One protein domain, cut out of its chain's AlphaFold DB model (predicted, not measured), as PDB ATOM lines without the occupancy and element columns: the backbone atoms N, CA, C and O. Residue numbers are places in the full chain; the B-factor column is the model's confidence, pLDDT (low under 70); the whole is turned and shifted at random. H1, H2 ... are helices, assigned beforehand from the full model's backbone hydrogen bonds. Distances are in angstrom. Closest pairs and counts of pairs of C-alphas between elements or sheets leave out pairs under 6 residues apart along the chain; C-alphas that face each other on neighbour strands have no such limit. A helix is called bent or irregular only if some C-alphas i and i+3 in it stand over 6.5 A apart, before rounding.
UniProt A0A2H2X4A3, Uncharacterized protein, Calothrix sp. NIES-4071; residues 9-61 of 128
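Overview. This is residues 9 to 61 of the 128 residues of an uncharacterized protein of Calothrix sp. NIES-4071 (UniProt A0A2H2X4A3). One long helix, H3, makes the length of a rod; the shorter helix H1 folds back beside the first part of H3 and crosses it slantwise, and the very short helix H2 sits at the turn between them. The far part of H3, residues 45 to 59, sticks out past H1 as a free arm. The printed part has 53 residues with three named helices, in the order H1, H2, H3, and no named strand; the class is all helix. It is only just extended, close to loose, with a radius of gyration of the C-alphas of 15.4 A, and spans 51 by 16 by 11 A.

Along the chain. H1 runs from Gln 9, C-alpha at (42.783, -1.171, 200.723), to Ser 21, 18.2 A from first to last C-alpha. H2 is residues 23 to 27, 6.1 A long. H3 runs from Gln 30, C-alpha at (45.491, 3.631, 181.469), to Gln 59, C-alpha at (58.634, -16.586, 216.613), 42.6 A. H3 is neither bent nor irregular, but only just: C-alphas 41 and 44 are 6.4 A apart.

Arrangement. H1 touches H3 at a steep tilt of 43 degrees, opposite ways. H1 touches H3 with residues 12 to 16 alone, and H3 touches H1 with residues 32 to 40 alone; the closest C-alphas of the two helices, those of Leu 15 and Leu 36, are 6.2 A apart. H1 and H2 only just touch, with 3 pairs of C-alphas within 8 A, and only at the corner; the closest C-alphas are those of Lys 19 and Phe 26, 5.5 A. H2 and H3 likewise only just touch, with 3 such pairs, and only at the corner; the closest C-alphas are those of Phe 26 and Asn 32, 6.3 A. In H1 and H2 every O i to N i+4 pair is within hydrogen-bond range; in H3 24 of 26 are.

Size, cuts and confidence. The two C-alphas farthest apart, of Lys 24 and Gly 61, are 51.4 A apart. Residues 20 to 25 and 45 to 61 stand free; the body without them spans 25 by 15 by 8 A. Both links, H1 to H2 and H2 to H3, are tight. The printed part has no cut. Its mean pLDDT is 94.3, and no printed residue is under 70.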
ATOM      1  N   GLN A   9      43.618   0.019 200.898       93.00
ATOM      2  CA  GLN A   9      42.783  -1.171 200.723       93.00
ATOM      3  C   GLN A   9      41.426  -0.846 200.091       93.00
ATOM      4  O   GLN A   9      40.977  -1.574 199.206       93.00
ATOM      5  N   GLU A  10      40.787   0.244 200.514       95.00
ATOM      6  CA  GLU A  10      39.497   0.680 199.965       95.00
ATOM      7  C   GLU A  10      39.621   1.042 198.484       95.00
ATOM      8  O   GLU A  10      38.849   0.557 197.659       95.00
ATOM      9  N   GLU A  11      40.647   1.818 198.130       95.44
ATOM     10  CA  GLU A  11      40.945   2.190 196.745       95.44
ATOM     11  C   GLU A  11      41.220   0.948 195.882       95.44
ATOM     12  O   GLU A  11      40.676   0.814 194.785       95.44
ATOM     13  N   LEU A  12      41.999  -0.013 196.397       95.38
ATOM     14  CA  LEU A  12      42.242  -1.286 195.716       95.38
ATOM     15  C   LEU A  12      40.931  -2.025 195.417       95.38
ATOM     16  O   LEU A  12      40.731  -2.494 194.295       95.38
ATOM     17  N   GLN A  13      40.037  -2.125 196.401       96.19
ATOM     18  CA  GLN A  13      38.743  -2.790 196.237       96.19
ATOM     19  C   GLN A  13      37.841  -2.052 195.244       96.19
ATOM     20  O   GLN A  13      37.175  -2.695 194.432       96.19
ATOM     21  N   GLN A  14      37.830  -0.718 195.277       96.94
ATOM     22  CA  GLN A  14      37.069   0.101 194.334       96.94
ATOM     23  C   GLN A  14      37.556  -0.111 192.897       96.94
ATOM     24  O   GLN A  14      36.739  -0.393 192.022       96.94
ATOM     25  N   LEU A  15      38.871  -0.077 192.655       96.88
ATOM     26  CA  LEU A  15      39.455  -0.322 191.330       96.88
ATOM     27  C   LEU A  15      39.185  -1.751 190.835       96.88
ATOM     28  O   LEU A  15      38.852  -1.946 189.666       96.88
ATOM     29  N   GLN A  16      39.270  -2.755 191.714       96.75
ATOM     30  CA  GLN A  16      38.935  -4.143 191.374       96.75
ATOM     31  C   GLN A  16      37.464  -4.297 190.977       96.75
ATOM     32  O   GLN A  16      37.166  -4.913 189.951       96.75
ATOM     33  N   ARG A  17      36.548  -3.702 191.752       97.50
ATOM     34  CA  ARG A  17      35.113  -3.700 191.441       97.50
ATOM     35  C   ARG A  17      34.830  -2.954 190.144       97.50
ATOM     36  O   ARG A  17      34.106  -3.481 189.311       97.50
ATOM     37  N   PHE A  18      35.443  -1.789 189.934       97.12
ATOM     38  CA  PHE A  18      35.271  -1.002 188.713       97.12
ATOM     39  C   PHE A  18      35.735  -1.771 187.468       97.12
ATOM     40  O   PHE A  18      35.010  -1.833 186.474       97.12
ATOM     41  N   LYS A  19      36.884  -2.454 187.550       96.31
ATOM     42  CA  LYS A  19      37.391  -3.334 186.485       96.31
ATOM     43  C   LYS A  19      36.444  -4.499 186.187       96.31
ATOM     44  O   LYS A  19      36.309  -4.886 185.027       96.31
ATOM     45  N   GLN A  20      35.805  -5.057 187.217       96.50
ATOM     46  CA  GLN A  20      34.854  -6.163 187.086       96.50
ATOM     47  C   GLN A  20      33.504  -5.711 186.512       96.50
ATOM     48  O   GLN A  20      32.953  -6.398 185.657       96.50
ATOM     49  N   SER A  21      32.972  -4.574 186.965       96.50
ATOM     50  CA  SER A  21      31.633  -4.108 186.597       96.50
ATOM     51  C   SER A  21      31.602  -3.326 185.283       96.50
ATOM     52  O   SER A  21      30.623  -3.415 184.553       96.50
ATOM     53  N   ASN A  22      32.656  -2.566 184.964       96.31
ATOM     54  CA  ASN A  22      32.677  -1.614 183.848       96.31
ATOM     55  C   ASN A  22      33.994  -1.678 183.059       96.31
ATOM     56  O   ASN A  22      34.654  -0.665 182.825       96.31
ATOM     57  N   ARG A  23      34.375  -2.880 182.611       94.50
ATOM     58  CA  ARG A  23      35.686  -3.152 181.998       94.50
ATOM     59  C   ARG A  23      36.092  -2.175 180.885       94.50
ATOM     60  O   ARG A  23      37.211  -1.680 180.898       94.50
ATOM     61  N   LYS A  24      35.180  -1.850 179.961       96.38
ATOM     62  CA  LYS A  24      35.461  -0.915 178.853       96.38
ATOM     63  C   LYS A  24      35.787   0.503 179.331       96.38
ATOM     64  O   LYS A  24      36.642   1.145 178.742       96.38
ATOM     65  N   GLN A  25      35.105   0.988 180.372       95.44
ATOM     66  CA  GLN A  25      35.372   2.310 180.952       95.44
ATOM     67  C   GLN A  25      36.661   2.300 181.771       95.44
ATOM     68  O   GLN A  25      37.419   3.260 181.726       95.44
ATOM     69  N   PHE A  26      36.925   1.199 182.478       97.12
ATOM     70  CA  PHE A  26      38.173   1.009 183.206       97.12
ATOM     71  C   PHE A  26      39.379   1.055 182.258       97.12
ATOM     72  O   PHE A  26      40.307   1.821 182.492       97.12
ATOM     73  N   ASP A  27      39.338   0.274 181.171       95.31
ATOM     74  CA  ASP A  27      40.438   0.165 180.204       95.31
ATOM     75  C   ASP A  27      40.602   1.426 179.329       95.31
ATOM     76  O   ASP A  27      41.636   1.588 178.684       95.31
ATOM     77  N   ALA A  28      39.608   2.325 179.298       96.56
ATOM     78  CA  ALA A  28      39.693   3.593 178.568       96.56
ATOM     79  C   ALA A  28      40.690   4.581 179.200       96.56
ATOM     80  O   ALA A  28      41.189   5.463 178.503       96.56
ATOM     81  N   ASP A  29      40.999   4.424 180.490       95.75
ATOM     82  CA  ASP A  29      42.018   5.203 181.187       95.75
ATOM     83  C   ASP A  29      43.125   4.284 181.715       95.75
ATOM     84  O   ASP A  29      42.950   3.497 182.649       95.75
ATOM     85  N   GLN A  30      44.311   4.417 181.120       94.25
ATOM     86  CA  GLN A  30      45.491   3.631 181.469       94.25
ATOM     87  C   GLN A  30      45.938   3.843 182.928       94.25
ATOM     88  O   GLN A  30      46.569   2.952 183.508       94.25
ATOM     89  N   GLN A  31      45.605   4.984 183.546       96.31
ATOM     90  CA  GLN A  31      45.942   5.260 184.943       96.31
ATOM     91  C   GLN A  31      45.237   4.299 185.902       96.31
ATOM     92  O   GLN A  31      45.825   3.930 186.920       96.31
ATOM     93  N   ASN A  32      44.037   3.817 185.561       95.44
ATOM     94  CA  ASN A  32      43.310   2.849 186.380       95.44
ATOM     95  C   ASN A  32      44.105   1.551 186.556       95.44
ATOM     96  O   ASN A  32      44.269   1.060 187.675       95.44
ATOM     97  N   GLU A  33      44.649   1.008 185.461       96.00
ATOM     98  CA  GLU A  33      45.460  -0.210 185.517       96.00
ATOM     99  C   GLU A  33      46.789   0.047 186.229       96.00
ATOM    100  O   GLU A  33      47.185  -0.740 187.089       96.00
ATOM    101  N   GLN A  34      47.459   1.165 185.929       96.44
ATOM    102  CA  GLN A  34      48.720   1.528 186.582       96.44
ATOM    103  C   GLN A  34      48.550   1.656 188.099       96.44
ATOM    104  O   GLN A  34      49.364   1.128 188.860       96.44
ATOM    105  N   ARG A  35      47.474   2.309 188.549       96.81
ATOM    106  CA  ARG A  35      47.170   2.491 189.968       96.81
ATOM    107  C   ARG A  35      46.795   1.174 190.637       96.81
ATOM    108  O   ARG A  35      47.328   0.873 191.704       96.81
ATOM    109  N   LEU A  36      45.954   0.364 189.991       95.88
ATOM    110  CA  LEU A  36      45.569  -0.960 190.477       95.88
ATOM    111  C   LEU A  36      46.798  -1.854 190.694       95.88
ATOM    112  O   LEU A  36      46.976  -2.421 191.774       95.88
ATOM    113  N   VAL A  37      47.655  -1.955 189.675       95.31
ATOM    114  CA  VAL A  37      48.893  -2.743 189.709       95.31
ATOM    115  C   VAL A  37      49.852  -2.193 190.761       95.31
ATOM    116  O   VAL A  37      50.402  -2.962 191.543       95.31
ATOM    117  N   PHE A  38      50.019  -0.874 190.849       95.44
ATOM    118  CA  PHE A  38      50.891  -0.260 191.849       95.44
ATOM    119  C   PHE A  38      50.448  -0.577 193.284       95.44
ATOM    120  O   PHE A  38      51.268  -1.009 194.099       95.44
ATOM    121  N   ILE A  39      49.160  -0.419 193.605       95.31
ATOM    122  CA  ILE A  39      48.663  -0.722 194.953       95.31
ATOM    123  C   ILE A  39      48.797  -2.220 195.247       95.31
ATOM    124  O   ILE A  39      49.302  -2.582 196.310       95.31
ATOM    125  N   ARG A  40      48.391  -3.090 194.313       93.56
ATOM    126  CA  ARG A  40      48.399  -4.551 194.494       93.56
ATOM    127  C   ARG A  40      49.816  -5.120 194.603       93.56
ATOM    128  O   ARG A  40      50.112  -5.842 195.549       93.56
ATOM    129  N   ASP A  41      50.684  -4.795 193.652       91.94
ATOM    130  CA  ASP A  41      51.962  -5.494 193.472       91.94
ATOM    131  C   ASP A  41      53.116  -4.816 194.205       91.94
ATOM    132  O   ASP A  41      54.129  -5.457 194.481       91.94
ATOM    133  N   LYS A  42      52.988  -3.523 194.536       90.38
ATOM    134  CA  LYS A  42      54.006  -2.812 195.319       90.38
ATOM    135  C   LYS A  42      53.570  -2.613 196.757       90.38
ATOM    136  O   LYS A  42      54.225  -3.126 197.657       90.38
ATOM    137  N   LEU A  43      52.498  -1.857 196.985       92.88
ATOM    138  CA  LEU A  43      52.160  -1.415 198.341       92.88
ATOM    139  C   LEU A  43      51.655  -2.564 199.211       92.88
ATOM    140  O   LEU A  43      52.203  -2.801 200.285       92.88
ATOM    141  N   LYS A  44      50.651  -3.300 198.726       93.12
ATOM    142  CA  LYS A  44      50.065  -4.432 199.444       93.12
ATOM    143  C   LYS A  44      51.103  -5.521 199.700       93.12
ATOM    144  O   LYS A  44      51.308  -5.897 200.845       93.12
ATOM    145  N   HIS A  45      51.809  -5.948 198.661       89.81
ATOM    146  CA  HIS A  45      52.833  -6.983 198.781       89.81
ATOM    147  C   HIS A  45      53.972  -6.603 199.752       89.81
ATOM    148  O   HIS A  45      54.420  -7.438 200.535       89.81
ATOM    149  N   ASN A  46      54.429  -5.342 199.762       90.00
ATOM    150  CA  ASN A  46      55.426  -4.890 200.742       90.00
ATOM    151  C   ASN A  46      54.863  -4.860 202.169       90.00
ATOM    152  O   ASN A  46      55.572  -5.213 203.110       90.00
ATOM    153  N   TRP A  47      53.606  -4.441 202.330       92.69
ATOM    154  CA  TRP A  47      52.935  -4.444 203.625       92.69
ATOM    155  C   TRP A  47      52.787  -5.869 204.173       92.69
ATOM    156  O   TRP A  47      53.184  -6.110 205.309       92.69
ATOM    157  N   GLU A  48      52.313  -6.817 203.356       91.56
ATOM    158  CA  GLU A  48      52.166  -8.235 203.725       91.56
ATOM    159  C   GLU A  48      53.510  -8.832 204.161       91.56
ATOM    160  O   GLU A  48      53.619  -9.349 205.272       91.56
ATOM    161  N   ARG A  49      54.573  -8.634 203.367       91.00
ATOM    162  CA  ARG A  49      55.927  -9.074 203.743       91.00
ATOM    163  C   ARG A  49      56.417  -8.458 205.045       91.00
ATOM    164  O   ARG A  49      57.095  -9.123 205.818       91.00
ATOM    165  N   SER A  50      56.104  -7.191 205.305       90.94
ATOM    166  CA  SER A  50      56.494  -6.560 206.565       90.94
ATOM    167  C   SER A  50      55.788  -7.178 207.768       90.94
ATOM    168  O   SER A  50      56.407  -7.270 208.826       90.94
ATOM    169  N   GLN A  51      54.525  -7.589 207.624       91.88
ATOM    170  CA  GLN A  51      53.815  -8.300 208.688       91.88
ATOM    171  C   GLN A  51      54.419  -9.694 208.904       91.88
ATOM    172  O   GLN A  51      54.696 -10.070 210.039       91.88
ATOM    173  N   GLU A  52      54.721 -10.429 207.832       92.00
ATOM    174  CA  GLU A  52      55.379 -11.743 207.917       92.00
ATOM    175  C   GLU A  52      56.759 -11.669 208.594       92.00
ATOM    176  O   GLU A  52      57.096 -12.497 209.444       92.00
ATOM    177  N   MET A  53      57.555 -10.649 208.258       92.50
ATOM    178  CA  MET A  53      58.850 -10.395 208.894       92.50
ATOM    179  C   MET A  53      58.712 -10.072 210.386       92.50
ATOM    180  O   MET A  53      59.553 -10.481 211.186       92.50
ATOM    181  N   PHE A  54      57.660  -9.353 210.770       92.06
ATOM    182  CA  PHE A  54      57.389  -9.046 212.168       92.06
ATOM    183  C   PHE A  54      57.010 -10.299 212.964       92.06
ATOM    184  O   PHE A  54      57.550 -10.539 214.044       92.06
ATOM    185  N   GLU A  55      56.155 -11.155 212.406       92.25
ATOM    186  CA  GLU A  55      55.812 -12.434 213.035       92.25
ATOM    187  C   GLU A  55      57.020 -13.382 213.113       92.25
ATOM    188  O   GLU A  55      57.207 -14.063 214.118       92.25
ATOM    189  N   THR A  56      57.909 -13.357 212.116       92.12
ATOM    190  CA  THR A  56      59.196 -14.077 212.143       92.12
ATOM    191  C   THR A  56      60.061 -13.672 213.343       92.12
ATOM    192  O   THR A  56      60.623 -14.532 214.020       92.12
ATOM    193  N   ILE A  57      60.162 -12.370 213.626       92.00
ATOM    194  CA  ILE A  57      60.902 -11.847 214.785       92.00
ATOM    195  C   ILE A  57      60.293 -12.381 216.089       92.00
ATOM    196  O   ILE A  57      61.015 -12.917 216.931       92.00
ATOM    197  N   LYS A  58      58.963 -12.324 216.222       93.00
ATOM    198  CA  LYS A  58      58.260 -12.843 217.405       93.00
ATOM    199  C   LYS A  58      58.463 -14.338 217.615       93.00
ATOM    200  O   LYS A  58      58.701 -14.766 218.742       93.00
ATOM    201  N   GLN A  59      58.412 -15.135 216.548       92.62
ATOM    202  CA  GLN A  59      58.634 -16.586 216.613       92.62
ATOM    203  C   GLN A  59      60.015 -16.955 217.167       92.62
ATOM    204  O   GLN A  59      60.176 -18.024 217.750       92.62
ATOM    205  N   LEU A  60      61.007 -16.077 217.014       94.06
ATOM    206  CA  LEU A  60      62.353 -16.266 217.552       94.06
ATOM    207  C   LEU A  60      62.514 -15.772 219.003       94.06
ATOM    208  O   LEU A  60      63.624 -15.806 219.544       94.06
ATOM    209  N   GLY A  61      61.417 -15.357 219.644       93.12
ATOM    210  CA  GLY A  61      61.389 -14.897 221.030       93.12
ATOM    211  C   GLY A  61      61.848 -13.451 221.205       93.12
ATOM    212  O   GLY A  61      62.384 -13.113 222.259       93.12
TER     213      GLY A  61